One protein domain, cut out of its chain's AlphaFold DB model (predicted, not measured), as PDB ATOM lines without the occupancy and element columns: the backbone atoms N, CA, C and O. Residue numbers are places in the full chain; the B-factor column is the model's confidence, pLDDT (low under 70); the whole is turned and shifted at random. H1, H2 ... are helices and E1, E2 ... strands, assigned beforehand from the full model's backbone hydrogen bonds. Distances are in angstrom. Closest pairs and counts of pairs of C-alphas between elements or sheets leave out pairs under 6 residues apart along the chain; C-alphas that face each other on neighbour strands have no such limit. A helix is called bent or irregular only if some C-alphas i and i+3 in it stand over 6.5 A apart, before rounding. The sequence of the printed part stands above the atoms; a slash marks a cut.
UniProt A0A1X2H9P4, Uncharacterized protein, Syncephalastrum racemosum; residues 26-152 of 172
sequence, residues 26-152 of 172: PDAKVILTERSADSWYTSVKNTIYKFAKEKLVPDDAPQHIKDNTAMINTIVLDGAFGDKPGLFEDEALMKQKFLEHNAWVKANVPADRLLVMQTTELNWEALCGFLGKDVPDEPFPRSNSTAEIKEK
ATOM      1  N   PRO A  26     169.733 194.373 154.295       95.44
ATOM      2  CA  PRO A  26     170.370 195.014 155.447       95.44
ATOM      3  C   PRO A  26     169.499 195.020 156.708       95.44
ATOM      4  O   PRO A  26     170.029 195.149 157.806       95.44
ATOM      5  N   ASP A  27     168.187 194.823 156.568       94.94
ATOM      6  CA  ASP A  27     167.245 194.759 157.690       94.94
ATOM      7  C   ASP A  27     166.940 193.316 158.128       94.94
ATOM      8  O   ASP A  27     166.265 193.094 159.136       94.94
ATOM      9  N   ALA A  28     167.427 192.310 157.389       96.62
ATOM     10  CA  ALA A  28     167.200 190.916 157.744       96.62
ATOM     11  C   ALA A  28     167.943 190.558 159.036       96.62
ATOM     12  O   ALA A  28     169.103 190.931 159.247       96.62
ATOM     13  N   LYS A  29     167.264 189.796 159.891       98.12
ATOM     14  CA  LYS A  29     167.849 189.188 161.084       98.12
ATOM     15  C   LYS A  29     168.551 187.882 160.712       98.12
ATOM     16  O   LYS A  29     168.100 187.169 159.820       98.12
ATOM     17  N   VAL A  30     169.628 187.561 161.419       98.38
ATOM     18  CA  VAL A  30     170.399 186.327 161.260       98.38
ATOM     19  C   VAL A  30     170.214 185.464 162.501       98.38
ATOM     20  O   VAL A  30     170.365 185.930 163.631       98.38
ATOM     21  N   ILE A  31     169.895 184.191 162.287       98.31
ATOM     22  CA  ILE A  31     169.792 183.187 163.346       98.31
ATOM     23  C   ILE A  31     170.916 182.177 163.128       98.31
ATOM     24  O   ILE A  31     170.959 181.498 162.105       98.31
ATOM     25  N   LEU A  32     171.828 182.076 164.093       98.12
ATOM     26  CA  LEU A  32     172.911 181.101 164.104       98.12
ATOM     27  C   LEU A  32     172.546 179.947 165.040       98.12
ATOM     28  O   LEU A  32     172.525 180.103 166.262       98.12
ATOM     29  N   THR A  33     172.299 178.768 164.476       95.50
ATOM     30  CA  THR A  33     172.122 177.542 165.263       95.50
ATOM     31  C   THR A  33     173.460 176.845 165.485       95.50
ATOM     32  O   THR A  33     174.132 176.468 164.524       95.50
ATOM     33  N   GLU A  34     173.828 176.616 166.743       94.75
ATOM     34  CA  GLU A  34     175.108 176.023 167.123       94.75
ATOM     35  C   GLU A  34     174.973 174.639 167.762       94.75
ATOM     36  O   GLU A  34     173.958 174.259 168.353       94.75
ATOM     37  N   ARG A  35     176.039 173.857 167.608       94.75
ATOM     38  CA  ARG A  35     176.238 172.540 168.215       94.75
ATOM     39  C   ARG A  35     177.733 172.261 168.324       94.75
ATOM     40  O   ARG A  35     178.540 173.020 167.790       94.75
ATOM     41  N   SER A  36     178.119 171.162 168.969       96.75
ATOM     42  CA  SER A  36     179.533 170.774 169.005       96.75
ATOM     43  C   SER A  36     180.058 170.468 167.599       96.75
ATOM     44  O   SER A  36     179.361 169.838 166.794       96.75
ATOM     45  N   ALA A  37     181.304 170.855 167.317       97.12
ATOM     46  CA  ALA A  37     181.948 170.577 166.033       97.12
ATOM     47  C   ALA A  37     182.009 169.065 165.733       97.12
ATOM     48  O   ALA A  37     181.846 168.654 164.587       97.12
ATOM     49  N   ASP A  38     182.149 168.225 166.766       96.12
ATOM     50  CA  ASP A  38     182.098 166.760 166.653       96.12
ATOM     51  C   ASP A  38     180.751 166.257 166.131       96.12
ATOM     52  O   ASP A  38     180.691 165.466 165.181       96.12
ATOM     53  N   SER A  39     179.658 166.734 166.735       93.00
ATOM     54  CA  SER A  39     178.304 166.364 166.312       93.00
ATOM     55  C   SER A  39     178.007 166.876 164.903       93.00
ATOM     56  O   SER A  39     177.367 166.179 164.112       93.00
ATOM     57  N   TRP A  40     178.531 168.057 164.561       94.06
ATOM     58  CA  TRP A  40     178.409 168.627 163.228       94.06
ATOM     59  C   TRP A  40     179.148 167.810 162.173       94.06
ATOM     60  O   TRP A  40     178.517 167.376 161.209       94.06
ATOM     61  N   TYR A  41     180.430 167.519 162.384       93.88
ATOM     62  CA  TYR A  41     181.237 166.765 161.427       93.88
ATOM     63  C   TYR A  41     180.658 165.369 161.192       93.88
ATOM     64  O   TYR A  41     180.468 164.943 160.053       93.88
ATOM     65  N   THR A  42     180.271 164.685 162.274       90.88
ATOM     66  CA  THR A  42     179.620 163.369 162.200       90.88
ATOM     67  C   THR A  42     178.336 163.421 161.374       90.88
ATOM     68  O   THR A  42     178.059 162.509 160.594       90.88
ATOM     69  N   SER A  43     177.538 164.476 161.533       87.31
ATOM     70  CA  SER A  43     176.301 164.678 160.781       87.31
ATOM     71  C   SER A  43     176.586 164.902 159.294       87.31
ATOM     72  O   SER A  43     176.086 164.124 158.487       87.31
ATOM     73  N   VAL A  44     177.446 165.862 158.934       88.62
ATOM     74  CA  VAL A  44     177.784 166.170 157.527       88.62
ATOM     75  C   VAL A  44     178.411 164.965 156.820       88.62
ATOM     76  O   VAL A  44     178.065 164.661 155.677       88.62
ATOM     77  N   LYS A  45     179.284 164.223 157.515       88.31
ATOM     78  CA  LYS A  45     179.925 163.010 156.988       88.31
ATOM     79  C   LYS A  45     178.911 161.923 156.638       88.31
ATOM     80  O   LYS A  45     179.050 161.266 155.612       88.31
ATOM     81  N   ASN A  46     177.900 161.730 157.484       84.06
ATOM     82  CA  ASN A  46     176.878 160.698 157.297       84.06
ATOM     83  C   ASN A  46     175.771 161.093 156.308       84.06
ATOM     84  O   ASN A  46     174.992 160.222 155.918       84.06
ATOM     85  N   THR A  47     175.684 162.369 155.933       79.38
ATOM     86  CA  THR A  47     174.666 162.892 155.019       79.38
ATOM     87  C   THR A  47     175.326 163.421 153.746       79.38
ATOM     88  O   THR A  47     175.606 162.632 152.846       79.38
ATOM     89  N   ILE A  48     175.626 164.719 153.683       79.75
ATOM     90  CA  ILE A  48     176.111 165.454 152.506       79.75
ATOM     91  C   ILE A  48     177.279 164.727 151.834       79.75
ATOM     92  O   ILE A  48     177.207 164.395 150.651       79.75
ATOM     93  N   TYR A  49     178.332 164.426 152.596       81.19
ATOM     94  CA  TYR A  49     179.538 163.832 152.026       81.19
ATOM     95  C   TYR A  49     179.295 162.409 151.520       81.19
ATOM     96  O   TYR A  49     179.699 162.075 150.408       81.19
ATOM     97  N   LYS A  50     178.588 161.578 152.299       78.12
ATOM     98  CA  LYS A  50     178.248 160.210 151.892       78.12
ATOM     99  C   LYS A  50     177.459 160.195 150.580       78.12
ATOM    100  O   LYS A  50     177.819 159.466 149.660       78.12
ATOM    101  N   PHE A  51     176.421 161.027 150.481       69.25
ATOM    102  CA  PHE A  51     175.582 161.114 149.285       69.25
ATOM    103  C   PHE A  51     176.350 161.594 148.052       69.25
ATOM    104  O   PHE A  51     176.142 161.060 146.962       69.25
ATOM    105  N   ALA A  52     177.262 162.553 148.220       72.19
ATOM    106  CA  ALA A  52     178.084 163.059 147.129       72.19
ATOM    107  C   ALA A  52     179.137 162.040 146.647       72.19
ATOM    108  O   ALA A  52     179.307 161.848 145.443       72.19
ATOM    109  N   LYS A  53     179.829 161.348 147.566       72.06
ATOM    110  CA  LYS A  53     180.931 160.427 147.220       72.06
ATOM    111  C   LYS A  53     180.483 159.073 146.694       72.06
ATOM    112  O   LYS A  53     181.167 158.504 145.847       72.06
ATOM    113  N   GLU A  54     179.369 158.537 147.185       68.06
ATOM    114  CA  GLU A  54     178.946 157.173 146.846       68.06
ATOM    115  C   GLU A  54     178.247 157.070 145.474       68.06
ATOM    116  O   GLU A  54     177.739 156.004 145.142       68.06
ATOM    117  N   LYS A  55     178.239 158.144 144.657       63.47
ATOM    118  CA  LYS A  55     177.558 158.206 143.342       63.47
ATOM    119  C   LYS A  55     176.160 157.584 143.398       63.47
ATOM    120  O   LYS A  55     175.739 156.868 142.496       63.47
ATOM    121  N   LEU A  56     175.437 157.866 144.481       66.00
ATOM    122  CA  LEU A  56     174.125 157.274 144.738       66.00
ATOM    123  C   LEU A  56     173.039 157.832 143.815       66.00
ATOM    124  O   LEU A  56     171.887 157.452 143.966       66.00
ATOM    125  N   VAL A  57     173.393 158.731 142.895       71.00
ATOM    126  CA  VAL A  57     172.497 159.331 141.910       71.00
ATOM    127  C   VAL A  57     172.669 158.596 140.581       71.00
ATOM    128  O   VAL A  57     173.712 158.748 139.945       71.00
ATOM    129  N   PRO A  58     171.673 157.798 140.161       76.50
ATOM    130  CA  PRO A  58     171.664 157.127 138.871       76.50
ATOM    131  C   PRO A  58     171.720 158.106 137.697       76.50
ATOM    132  O   PRO A  58     171.232 159.237 137.782       76.50
ATOM    133  N   ASP A  59     172.233 157.639 136.561       80.31
ATOM    134  CA  ASP A  59     172.295 158.434 135.328       80.31
ATOM    135  C   ASP A  59     170.903 158.853 134.821       80.31
ATOM    136  O   ASP A  59     170.773 159.874 134.143       80.31
ATOM    137  N   ASP A  60     169.849 158.116 135.170       84.62
ATOM    138  CA  ASP A  60     168.450 158.396 134.829       84.62
ATOM    139  C   ASP A  60     167.689 159.164 135.924       84.62
ATOM    140  O   ASP A  60     166.487 159.397 135.791       84.62
ATOM    141  N   ALA A  61     168.374 159.626 136.978       83.81
ATOM    142  CA  ALA A  61     167.744 160.415 138.028       83.81
ATOM    143  C   ALA A  61     167.071 161.688 137.466       83.81
ATOM    144  O   ALA A  61     167.591 162.304 136.522       83.81
ATOM    145  N   PRO A  62     165.951 162.134 138.070       87.94
ATOM    146  CA  PRO A  62     165.300 163.385 137.700       87.94
ATOM    147  C   PRO A  62     166.265 164.579 137.724       87.94
ATOM    148  O   PRO A  62     167.147 164.654 138.581       87.94
ATOM    149  N   GLN A  63     166.063 165.553 136.829       87.00
ATOM    150  CA  GLN A  63     166.982 166.690 136.672       87.00
ATOM    151  C   GLN A  63     167.215 167.456 137.982       87.00
ATOM    152  O   GLN A  63     168.354 167.750 138.313       87.00
ATOM    153  N   HIS A  64     166.170 167.674 138.784       84.06
ATOM    154  CA  HIS A  64     166.294 168.365 140.072       84.06
ATOM    155  C   HIS A  64     167.222 167.642 141.071       84.06
ATOM    156  O   HIS A  64     167.852 168.292 141.900       84.06
ATOM    157  N   ILE A  65     167.345 166.310 140.992       82.38
ATOM    158  CA  ILE A  65     168.296 165.541 141.812       82.38
ATOM    159  C   ILE A  65     169.720 165.788 141.328       82.38
ATOM    160  O   ILE A  65     170.608 166.042 142.139       82.38
ATOM    161  N   LYS A  66     169.931 165.753 140.008       85.75
ATOM    162  CA  LYS A  66     171.234 166.030 139.393       85.75
ATOM    163  C   LYS A  66     171.696 167.454 139.696       85.75
ATOM    164  O   LYS A  66     172.849 167.637 140.077       85.75
ATOM    165  N   ASP A  67     170.795 168.429 139.600       88.25
ATOM    166  CA  ASP A  67     171.067 169.834 139.919       88.25
ATOM    167  C   ASP A  67     171.435 170.003 141.397       88.25
ATOM    168  O   ASP A  67     172.421 170.667 141.716       88.25
ATOM    169  N   ASN A  68     170.712 169.340 142.306       84.75
ATOM    170  CA  ASN A  68     171.040 169.350 143.730       84.75
ATOM    171  C   ASN A  68     172.419 168.728 144.012       84.75
ATOM    172  O   ASN A  68     173.208 169.273 144.778       84.75
ATOM    173  N   THR A  69     172.757 167.610 143.365       85.00
ATOM    174  CA  THR A  69     174.090 166.999 143.490       85.00
ATOM    175  C   THR A  69     175.188 167.890 142.921       85.00
ATOM    176  O   THR A  69     176.252 168.005 143.528       85.00
ATOM    177  N   ALA A  70     174.936 168.558 141.793       89.06
ATOM    178  CA  ALA A  70     175.864 169.528 141.229       89.06
ATOM    179  C   ALA A  70     176.079 170.721 142.175       89.06
ATOM    180  O   ALA A  70     177.223 171.132 142.373       89.06
ATOM    181  N   MET A  71     175.014 171.228 142.811       91.44
ATOM    182  CA  MET A  71     175.094 172.276 143.834       91.44
ATOM    183  C   MET A  71     175.926 171.820 145.035       91.44
ATOM    184  O   MET A  71     176.855 172.527 145.419       91.44
ATOM    185  N   ILE A  72     175.667 170.623 145.575       88.25
ATOM    186  CA  ILE A  72     176.431 170.077 146.707       88.25
ATOM    187  C   ILE A  72     177.919 169.980 146.364       88.25
ATOM    188  O   ILE A  72     178.757 170.451 147.130       88.25
ATOM    189  N   ASN A  73     178.261 169.407 145.210       87.44
ATOM    190  CA  ASN A  73     179.660 169.273 144.809       87.44
ATOM    191  C   ASN A  73     180.322 170.643 144.626       87.44
ATOM    192  O   ASN A  73     181.390 170.880 145.173       87.44
ATOM    193  N   THR A  74     179.662 171.565 143.924       90.88
ATOM    194  CA  THR A  74     180.272 172.841 143.525       90.88
ATOM    195  C   THR A  74     180.332 173.853 144.667       90.88
ATOM    196  O   THR A  74     181.357 174.490 144.880       90.88
ATOM    197  N   ILE A  75     179.227 174.042 145.390       92.62
ATOM    198  CA  ILE A  75     179.096 175.102 146.397       92.62
ATOM    199  C   ILE A  75     179.571 174.621 147.765       92.62
ATOM    200  O   ILE A  75     180.229 175.368 148.486       92.62
ATOM    201  N   VAL A  76     179.256 173.376 148.129       90.88
ATOM    202  CA  VAL A  76     179.526 172.862 149.476       90.88
ATOM    203  C   VAL A  76     180.907 172.222 149.546       90.88
ATOM    204  O   VAL A  76     181.741 172.673 150.329       90.88
ATOM    205  N   LEU A  77     181.156 171.192 148.731       88.50
ATOM    206  CA  LEU A  77     182.405 170.431 148.790       88.50
ATOM    207  C   LEU A  77     183.570 171.240 148.219       88.50
ATOM    208  O   LEU A  77     184.443 171.647 148.978       88.50
ATOM    209  N   ASP A  78     183.539 171.545 146.924       88.94
ATOM    210  CA  ASP A  78     184.638 172.230 146.238       88.94
ATOM    211  C   ASP A  78     184.680 173.738 146.561       88.94
ATOM    212  O   ASP A  78     185.696 174.398 146.357       88.94
ATOM    213  N   GLY A  79     183.590 174.289 147.104       91.00
ATOM    214  CA  GLY A  79     183.483 175.682 147.534       91.00
ATOM    215  C   GLY A  79     183.790 175.864 149.020       91.00
ATOM    216  O   GLY A  79     184.934 176.081 149.420       91.00
ATOM    217  N   ALA A  80     182.751 175.806 149.854       90.94
ATOM    218  CA  ALA A  80     182.837 176.148 151.274       90.94
ATOM    219  C   ALA A  80     183.831 175.273 152.065       90.94
ATOM    220  O   ALA A  80     184.538 175.770 152.952       90.94
ATOM    221  N   PHE A  81     183.920 173.975 151.757       90.44
ATOM    222  CA  PHE A  81     184.883 173.075 152.403       90.44
ATOM    223  C   PHE A  81     186.269 173.168 151.754       90.44
ATOM    224  O   PHE A  81     187.276 173.191 152.472       90.44
ATOM    225  N   GLY A  82     186.310 173.338 150.434       87.56
ATOM    226  CA  GLY A  82     187.490 173.630 149.630       87.56
ATOM    227  C   GLY A  82     187.741 172.581 148.544       87.56
ATOM    228  O   GLY A  82     187.381 171.417 148.679       87.56
ATOM    229  N   ASP A  83     188.447 172.989 147.494       84.31
ATOM    230  CA  ASP A  83     188.603 172.265 146.221       84.31
ATOM    231  C   ASP A  83     189.773 171.267 146.161       84.31
ATOM    232  O   ASP A  83     190.040 170.661 145.118       84.31
ATOM    233  N   LYS A  84     190.507 171.070 147.263       85.44
ATOM    234  CA  LYS A  84     191.629 170.122 147.282       85.44
ATOM    235  C   LYS A  84     191.150 168.708 147.625       85.44
ATOM    236  O   LYS A  84     190.396 168.526 148.586       85.44
ATOM    237  N   PRO A  85     191.651 167.675 146.922       80.88
ATOM    238  CA  PRO A  85     191.344 166.291 147.258       80.88
ATOM    239  C   PRO A  85     191.673 165.972 148.721       80.88
ATOM    240  O   PRO A  85     192.778 166.250 149.187       80.88
ATOM    241  N   GLY A  86     190.729 165.350 149.430       81.06
ATOM    242  CA  GLY A  86     190.933 164.875 150.801       81.06
ATOM    243  C   GLY A  86     190.630 165.886 151.911       81.06
ATOM    244  O   GLY A  86     190.776 165.529 153.077       81.06
ATOM    245  N   LEU A  87     190.231 167.131 151.597       86.25
ATOM    246  CA  LEU A  87     189.993 168.147 152.634       86.25
ATOM    247  C   LEU A  87     188.866 167.760 153.587       86.25
ATOM    248  O   LEU A  87     189.023 167.906 154.794       86.25
ATOM    249  N   PHE A  88     187.742 167.259 153.074       87.00
ATOM    250  CA  PHE A  88     186.622 166.878 153.934       87.00
ATOM    251  C   PHE A  88     186.985 165.726 154.889       87.00
ATOM    252  O   PHE A  88     186.494 165.636 156.017       87.00
ATOM    253  N   GLU A  89     187.848 164.819 154.438       90.00
ATOM    254  CA  GLU A  89     188.349 163.704 155.233       90.00
ATOM    255  C   GLU A  89     189.278 164.157 156.375       90.00
ATOM    256  O   GLU A  89     189.413 163.424 157.357       90.00
ATOM    257  N   ASP A  90     189.855 165.361 156.300       93.88
ATOM    258  CA  ASP A  90     190.546 166.002 157.419       93.88
ATOM    259  C   ASP A  90     189.528 166.544 158.437       93.88
ATOM    260  O   ASP A  90     189.047 167.679 158.385       93.88
ATOM    261  N   GLU A  91     189.180 165.680 159.389       95.25
ATOM    262  CA  GLU A  91     188.225 165.969 160.456       95.25
ATOM    263  C   GLU A  91     188.608 167.196 161.296       95.25
ATOM    264  O   GLU A  91     187.733 167.981 161.668       95.25
ATOM    265  N   ALA A  92     189.899 167.381 161.590       96.31
ATOM    266  CA  ALA A  92     190.361 168.515 162.384       96.31
ATOM    267  C   ALA A  92     190.163 169.824 161.613       96.31
ATOM    268  O   ALA A  92     189.607 170.780 162.159       96.31
ATOM    269  N   LEU A  93     190.530 169.833 160.328       95.25
ATOM    270  CA  LEU A  93     190.334 170.981 159.453       95.25
ATOM    271  C   LEU A  93     188.851 171.330 159.275       95.25
ATOM    272  O   LEU A  93     188.483 172.501 159.352       95.25
ATOM    273  N   MET A  94     187.982 170.340 159.055       95.75
ATOM    274  CA  MET A  94     186.546 170.595 158.881       95.75
ATOM    275  C   MET A  94     185.913 171.171 160.146       95.75
ATOM    276  O   MET A  94     185.146 172.133 160.075       95.75
ATOM    277  N   LYS A  95     186.259 170.628 161.318       97.50
ATOM    278  CA  LYS A  95     185.803 171.179 162.602       97.50
ATOM    279  C   LYS A  95     186.315 172.596 162.820       97.50
ATOM    280  O   LYS A  95     185.551 173.440 163.280       97.50
ATOM    281  N   GLN A  96     187.574 172.866 162.472       97.12
ATOM    282  CA  GLN A  96     188.140 174.209 162.542       97.12
ATOM    283  C   GLN A  96     187.353 175.183 161.657       97.12
ATOM    284  O   GLN A  96     186.906 176.207 162.161       97.12
ATOM    285  N   LYS A  97     187.082 174.835 160.393       95.88
ATOM    286  CA  LYS A  97     186.274 175.665 159.481       95.88
ATOM    287  C   LYS A  97     184.872 175.954 160.017       95.88
ATOM    288  O   LYS A  97     184.401 177.081 159.913       95.88
ATOM    289  N   PHE A  98     184.208 174.959 160.608       96.81
ATOM    290  CA  PHE A  98     182.905 175.155 161.249       96.81
ATOM    291  C   PHE A  98     182.978 176.169 162.403       96.81
ATOM    292  O   PHE A  98     182.159 177.083 162.483       96.81
ATOM    293  N   LEU A  99     183.983 176.040 163.274       98.12
ATOM    294  CA  LEU A  99     184.187 176.968 164.389       98.12
ATOM    295  C   LEU A  99     184.549 178.380 163.905       98.12
ATOM    296  O   LEU A  99     184.041 179.357 164.451       98.12
ATOM    297  N   GLU A 100     185.387 178.488 162.874       97.50
ATOM    298  CA  GLU A 100     185.761 179.756 162.242       97.50
ATOM    299  C   GLU A 100     184.555 180.452 161.613       97.50
ATOM    300  O   GLU A 100     184.382 181.651 161.816       97.50
ATOM    301  N   HIS A 101     183.681 179.713 160.923       97.19
ATOM    302  CA  HIS A 101     182.438 180.262 160.384       97.19
ATOM    303  C   HIS A 101     181.546 180.820 161.499       97.19
ATOM    304  O   HIS A 101     181.136 181.976 161.437       97.19
ATOM    305  N   ASN A 102     181.305 180.051 162.563       98.25
ATOM    306  CA  ASN A 102     180.490 180.515 163.688       98.25
ATOM    307  C   ASN A 102     181.087 181.756 164.369       98.25
ATOM    308  O   ASN A 102     180.362 182.692 164.716       98.25
ATOM    309  N   ALA A 103     182.410 181.779 164.555       98.44
ATOM    310  CA  ALA A 103     183.115 182.932 165.104       98.44
ATOM    311  C   ALA A 103     182.997 184.153 164.182       98.44
ATOM    312  O   ALA A 103     182.742 185.257 164.658       98.44
ATOM    313  N   TRP A 104     183.121 183.950 162.868       98.19
ATOM    314  CA  TRP A 104     182.952 185.000 161.872       98.19
ATOM    315  C   TRP A 104     181.531 185.574 161.892       98.19
ATOM    316  O   TRP A 104     181.386 186.793 161.931       98.19
ATOM    317  N   VAL A 105     180.490 184.735 161.959       98.31
ATOM    318  CA  VAL A 105     179.092 185.198 162.056       98.31
ATOM    319  C   VAL A 105     178.906 186.070 163.299       98.31
ATOM    320  O   VAL A 105     178.404 187.186 163.204       98.31
ATOM    321  N   LYS A 106     179.385 185.612 164.460       98.38
ATOM    322  CA  LYS A 106     179.305 186.379 165.716       98.38
ATOM    323  C   LYS A 106     180.081 187.698 165.681       98.38
ATOM    324  O   LYS A 106     179.715 188.625 166.393       98.38
ATOM    325  N   ALA A 107     181.155 187.768 164.897       98.19
ATOM    326  CA  ALA A 107     181.987 188.961 164.785       98.19
ATOM    327  C   ALA A 107     181.451 189.987 163.772       98.19
ATOM    328  O   ALA A 107     181.710 191.177 163.937       98.19
ATOM    329  N   ASN A 108     180.737 189.540 162.733       97.62
ATOM    330  CA  ASN A 108     180.360 190.389 161.597       97.62
ATOM    331  C   ASN A 108     178.864 190.721 161.534       97.62
ATOM    332  O   ASN A 108     178.499 191.717 160.913       97.62
ATOM    333  N   VAL A 109     177.991 189.943 162.183       98.00
ATOM    334  CA  VAL A 109     176.571 190.301 162.296       98.00
ATOM    335  C   VAL A 109     176.380 191.270 163.471       98.00
ATOM    336  O   VAL A 109     176.804 190.952 164.586       98.00
ATOM    337  N   PRO A 110     175.710 192.423 163.279       96.62
ATOM    338  CA  PRO A 110     175.340 193.308 164.381       96.62
ATOM    339  C   PRO A 110     174.568 192.567 165.481       96.62
ATOM    340  O   PRO A 110     173.678 191.769 165.193       96.62
ATOM    341  N   ALA A 111     174.896 192.828 166.748       95.81
ATOM    342  CA  ALA A 111     174.354 192.069 167.879       95.81
ATOM    343  C   ALA A 111     172.820 192.163 168.010       95.81
ATOM    344  O   ALA A 111     172.180 191.218 168.457       95.81
ATOM    345  N   ASP A 112     172.220 193.275 167.589       96.56
ATOM    346  CA  ASP A 112     170.768 193.488 167.536       96.56
ATOM    347  C   ASP A 112     170.080 192.731 166.384       96.56
ATOM    348  O   ASP A 112     168.862 192.536 166.397       96.56
ATOM    349  N   ARG A 113     170.862 192.259 165.408       97.88
ATOM    350  CA  ARG A 113     170.429 191.440 164.269       97.88
ATOM    351  C   ARG A 113     170.846 189.977 164.383       97.88
ATOM    352  O   ARG A 113     170.533 189.222 163.465       97.88
ATOM    353  N   LEU A 114     171.505 189.562 165.464       98.56
ATOM    354  CA  LEU A 114     171.973 188.189 165.650       98.56
ATOM    355  C   LEU A 114     171.275 187.504 166.826       98.56
ATOM    356  O   LEU A 114     171.372 187.950 167.966       98.56
ATOM    357  N   LEU A 115     170.679 186.345 166.559       98.62
ATOM    358  CA  LEU A 115     170.287 185.386 167.590       98.62
ATOM    359  C   LEU A 115     171.153 184.134 167.479       98.62
ATOM    360  O   LEU A 115     171.211 183.514 166.420       98.62
ATOM    361  N   VAL A 116     171.793 183.732 168.576       98.19
ATOM    362  CA  VAL A 116     172.526 182.461 168.660       98.19
ATOM    363  C   VAL A 116     171.711 181.479 169.492       98.19
ATOM    364  O   VAL A 116     171.366 181.779 170.633       98.19
ATOM    365  N   MET A 117     171.424 180.300 168.942       96.81
ATOM    366  CA  MET A 117     170.655 179.257 169.627       96.81
ATOM    367  C   MET A 117     171.417 177.936 169.622       96.81
ATOM    368  O   MET A 117     171.883 177.488 168.576       96.81
ATOM    369  N   GLN A 118     171.509 177.265 170.770       94.62
ATOM    370  CA  GLN A 118     172.030 175.900 170.811       94.62
ATOM    371  C   GLN A 118     170.962 174.930 170.301       94.62
ATOM    372  O   GLN A 118     169.815 174.966 170.738       94.62
ATOM    373  N   THR A 119     171.338 174.017 169.409       89.94
ATOM    374  CA  THR A 119     170.421 173.001 168.846       89.94
ATOM    375  C   THR A 119     169.766 172.106 169.907       89.94
ATOM    376  O   THR A 119     168.695 171.545 169.678       89.94
ATOM    377  N   THR A 120     170.379 171.975 171.085       87.81
ATOM    378  CA  THR A 120     169.828 171.242 172.234       87.81
ATOM    379  C   THR A 120     168.759 172.020 173.004       87.81
ATOM    380  O   THR A 120     168.006 171.406 173.757       87.81
ATOM    381  N   GLU A 121     168.667 173.333 172.796       90.06
ATOM    382  CA  GLU A 121     167.872 174.280 173.593       90.06
ATOM    383  C   GLU A 121     166.922 175.126 172.728       90.06
ATOM    384  O   GLU A 121     166.435 176.165 173.172       90.06
ATOM    385  N   LEU A 122     166.650 174.704 171.486       92.38
ATOM    386  CA  LEU A 122     165.738 175.425 170.596       92.38
ATOM    387  C   LEU A 122     164.337 175.534 171.209       92.38
ATOM    388  O   LEU A 122     163.789 174.545 171.697       92.38
ATOM    389  N   ASN A 123     163.775 176.740 171.179       94.75
ATOM    390  CA  ASN A 123     162.479 177.061 171.764       94.75
ATOM    391  C   ASN A 123     161.839 178.263 171.054       94.75
ATOM    392  O   ASN A 123     162.528 179.046 170.389       94.75
ATOM    393  N   TRP A 124     160.516 178.384 171.183       97.50
ATOM    394  CA  TRP A 124     159.754 179.442 170.526       97.50
ATOM    395  C   TRP A 124     159.967 180.794 171.187       97.50
ATOM    396  O   TRP A 124     160.005 181.803 170.498       97.50
ATOM    397  N   GLU A 125     160.148 180.834 172.501       97.44
ATOM    398  CA  GLU A 125     160.267 182.063 173.278       97.44
ATOM    399  C   GLU A 125     161.467 182.901 172.826       97.44
ATOM    400  O   GLU A 125     161.335 184.100 172.580       97.44
ATOM    401  N   ALA A 126     162.629 182.268 172.650       97.25
ATOM    402  CA  ALA A 126     163.833 182.923 172.156       97.25
ATOM    403  C   ALA A 126     163.675 183.379 170.699       97.25
ATOM    404  O   ALA A 126     164.014 184.516 170.372       97.25
ATOM    405  N   LEU A 127     163.134 182.514 169.832       97.56
ATOM    406  CA  LEU A 127     162.962 182.818 168.411       97.56
ATOM    407  C   LEU A 127     161.930 183.932 168.189       97.56
ATOM    408  O   LEU A 127     162.238 184.954 167.579       97.56
ATOM    409  N   CYS A 128     160.715 183.765 168.706       98.06
ATOM    410  CA  CYS A 128     159.630 184.729 168.569       98.06
ATOM    411  C   CYS A 128     159.944 186.038 169.300       98.06
ATOM    412  O   CYS A 128     159.697 187.107 168.741       98.06
ATOM    413  N   GLY A 129     160.567 185.981 170.482       98.00
ATOM    414  CA  GLY A 129     161.025 187.171 171.201       98.00
ATOM    415  C   GLY A 129     162.039 187.979 170.392       98.00
ATOM    416  O   GLY A 129     161.900 189.195 170.258       98.00
ATOM    417  N   PHE A 130     163.008 187.308 169.766       98.12
ATOM    418  CA  PHE A 130     163.953 187.959 168.864       98.12
ATOM    419  C   PHE A 130     163.278 188.512 167.607       98.12
ATOM    420  O   PHE A 130     163.607 189.616 167.178       98.12
ATOM    421  N   LEU A 131     162.324 187.792 167.013       97.44
ATOM    422  CA  LEU A 131     161.615 188.224 165.804       97.44
ATOM    423  C   LEU A 131     160.525 189.278 166.065       97.44
ATOM    424  O   LEU A 131     160.096 189.931 165.114       97.44
ATOM    425  N   GLY A 132     160.114 189.490 167.318       97.06
ATOM    426  CA  GLY A 132     158.988 190.358 167.673       97.06
ATOM    427  C   GLY A 132     157.641 189.767 167.244       97.06
ATOM    428  O   GLY A 132     156.800 190.478 166.696       97.06
ATOM    429  N   LYS A 133     157.474 188.455 167.416       97.38
ATOM    430  CA  LYS A 133     156.273 187.690 167.049       97.38
ATOM    431  C   LYS A 133     155.666 187.024 168.280       97.38
ATOM    432  O   LYS A 133     156.341 186.860 169.293       97.38
ATOM    433  N   ASP A 134     154.406 186.621 168.167       98.06
ATOM    434  CA  ASP A 134     153.740 185.837 169.203       98.06
ATOM    435  C   ASP A 134     154.292 184.404 169.235       98.06
ATOM    436  O   ASP A 134     154.675 183.840 168.206       98.06
ATOM    437  N   VAL A 135     154.354 183.820 170.430       98.12
ATOM    438  CA  VAL A 135     154.725 182.411 170.620       98.12
ATOM    439  C   VAL A 135     153.524 181.539 170.232       98.12
ATOM    440  O   VAL A 135     152.440 181.757 170.780       98.12
ATOM    441  N   PRO A 136     153.673 180.579 169.304       96.88
ATOM    442  CA  PRO A 136     152.578 179.695 168.924       96.88
ATOM    443  C   PRO A 136     152.281 178.657 170.020       96.88
ATOM    444  O   PRO A 136     153.165 178.264 170.781       96.88
ATOM    445  N   ASP A 137     151.035 178.181 170.072       96.31
ATOM    446  CA  ASP A 137     150.580 177.127 170.996       96.31
ATOM    447  C   ASP A 137     150.855 175.723 170.422       96.31
ATOM    448  O   ASP A 137     149.963 174.894 170.244       96.31
ATOM    449  N   GLU A 138     152.111 175.477 170.046       95.12
ATOM    450  CA  GLU A 138     152.581 174.199 169.509       95.12
ATOM    451  C   GLU A 138     154.033 173.926 169.939       95.12
ATOM    452  O   GLU A 138     154.795 174.863 170.198       95.12
ATOM    453  N   PRO A 139     154.470 172.657 170.039       92.25
ATOM    454  CA  PRO A 139     155.845 172.355 170.419       92.25
ATOM    455  C   PRO A 139     156.835 172.834 169.352       92.25
ATOM    456  O   PRO A 139     156.575 172.724 168.156       92.25
ATOM    457  N   PHE A 140     158.015 173.292 169.781       91.94
ATOM    458  CA  PHE A 140     159.082 173.634 168.841       91.94
ATOM    459  C   PHE A 140     159.439 172.408 167.977       91.94
ATOM    460  O   PHE A 140     159.663 171.319 168.529       91.94
ATOM    461  N   PRO A 141     159.503 172.544 166.640       89.06
ATOM    462  CA  PRO A 141     159.655 171.404 165.750       89.06
ATOM    463  C   PRO A 141     160.978 170.667 165.985       89.06
ATOM    464  O   PRO A 141     162.054 171.260 166.065       89.06
ATOM    465  N   ARG A 142     160.906 169.333 166.037       81.12
ATOM    466  CA  ARG A 142     162.070 168.439 166.017       81.12
ATOM    467  C   ARG A 142     161.956 167.496 164.828       81.12
ATOM    468  O   ARG A 142     161.132 166.590 164.832       81.12
ATOM    469  N   SER A 143     162.783 167.730 163.817       73.00
ATOM    470  CA  SER A 143     162.871 166.909 162.608       73.00
ATOM    471  C   SER A 143     164.321 166.841 162.122       73.00
ATOM    472  O   SER A 143     165.189 167.547 162.642       73.00
ATOM    473  N   ASN A 144     164.588 165.993 161.127       67.44
ATOM    474  CA  ASN A 144     165.889 165.888 160.460       67.44
ATOM    475  C   ASN A 144     166.994 165.288 161.351       67.44
ATOM    476  O   ASN A 144     168.173 165.637 161.251       67.44
ATOM    477  N   SER A 145     166.624 164.356 162.237       66.31
ATOM    478  CA  SER A 145     167.611 163.582 162.993       66.31
ATOM    479  C   SER A 145     168.423 162.667 162.062       66.31
ATOM    480  O   SER A 145     167.924 162.174 161.052       66.31
ATOM    481  N   THR A 146     169.681 162.365 162.404       61.44
ATOM    482  CA  THR A 146     170.509 161.428 161.614       61.44
ATOM    483  C   THR A 146     169.826 160.068 161.421       61.44
ATOM    484  O   THR A 146     170.042 159.411 160.404       61.44
ATOM    485  N   ALA A 147     169.013 159.634 162.390       60.56
ATOM    486  CA  ALA A 147     168.228 158.408 162.295       60.56
ATOM    487  C   ALA A 147     167.147 158.520 161.208       60.56
ATOM    488  O   ALA A 147     167.119 157.681 160.311       60.56
ATOM    489  N   GLU A 148     166.355 159.598 161.220       61.47
ATOM    490  CA  GLU A 148     165.361 159.879 160.175       61.47
ATOM    491  C   GLU A 148     166.006 160.013 158.794       61.47
ATOM    492  O   GLU A 148     165.480 159.485 157.820       61.47
ATOM    493  N   ILE A 149     167.157 160.688 158.685       63.66
ATOM    494  CA  ILE A 149     167.850 160.844 157.398       63.66
ATOM    495  C   ILE A 149     168.326 159.487 156.874       63.66
ATOM    496  O   ILE A 149     168.182 159.213 155.687       63.66
ATOM    497  N   LYS A 150     168.864 158.612 157.735       60.06
ATOM    498  CA  LYS A 150     169.277 157.254 157.337       60.06
ATOM    499  C   LYS A 150     168.091 156.396 156.906       60.06
ATOM    500  O   LYS A 150     168.204 155.672 155.920       60.06
ATOM    501  N   GLU A 151     166.978 156.483 157.624       60.94
ATOM    502  CA  GLU A 151     165.745 155.768 157.299       60.94
ATOM    503  C   GLU A 151     165.175 156.238 155.955       60.94
ATOM    504  O   GLU A 151     164.944 155.421 155.064       60.94
ATOM    505  N   LYS A 152     165.086 157.557 155.753       64.81
ATOM    506  CA  LYS A 152     164.642 158.175 154.495       64.81
ATOM    507  C   LYS A 152     165.592 157.881 153.334       64.81
ATOM    508  O   LYS A 152     165.136 157.600 152.233       64.81
TER     509      LYS A 152
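AT A GLANCE: This is residues 26 to 152 of the 172 residues of an uncharacterized protein of Syncephalastrum racemosum (UniProt A0A1X2H9P4). H1 is the core of a loose frame of helices: H3 packs on its beginning, H2 on its last part and short H5 on its middle. Towards one end of the longest axis, a small two-stranded sheet, E1 and E2, lies between H3 and short H4. The 127 printed residues include five named helices and two named strands, in the order E1 H1 H2 H3 E2 H4 H5, with E1 and E2 parallel. The whole is mostly helix and loose, with a radius of gyration of the C-alphas of 17.3 A and spans of 47 by 32 by 29 A.

HOW THE PARTS SIT: E1, residues 30 to 34, is the parallel neighbour of E2, residues 114 to 118; N 32 and O 115 are within hydrogen-bond range at 2.8 A. H1, residues 37 to 53, has a kink of 32 degrees near residue 44 and is only just irregular, with C-alphas 46 and 49 6.7 A apart. Its residues 48 to 52 alone touch H2, residues 63 to 81, at a steep tilt of 45 degrees, opposite ways; the closest C-alphas, of Ala 52 and Thr 69, are 6.7 A apart. Its residues 37 to 41 alone touch H3, residues 91 to 108, at a steep tilt of 68 degrees, only just short of perpendicular; the closest C-alphas, of Ala 37 and Lys 95, are 5.2 A apart. E1, H1, H2, H3 and E2 form a strand-helix-strand unit, two parallel neighbour strands with helices between. The closest C-alphas of E2 and H4, residues 124 to 131, are those of Leu 115 and Phe 130, 7.0 A apart. H5, residues 146 to 152, touches H1 at a shallow tilt of 23 degrees; the closest C-alphas, of Ser 43 and Thr 146, are 6.7 A apart. Every O i to N i+4 pair is within hydrogen-bond range in H3, H4 and H5, against 11 of 13 in H1 and 11 of 15 in H2.

IN THESE COORDINATES: E1 begins at C-alpha 30, (170.399, 186.327, 161.260). H1 measures 21.4 A, H2 24.7 A and H3 25.7 A from first to last C-alpha. H5 ends at C-alpha 152, (164.642, 158.175, 154.495).

THE WHOLE: The farthest C-alphas, of Pro 85 and Asp 137, are 48.4 A apart. The printed part has no cut; the link from H4 to H5 is long, and residues 59 to 64 stand free. Confidence is under 70 at residues 51, 54 to 56 and 144 to 152.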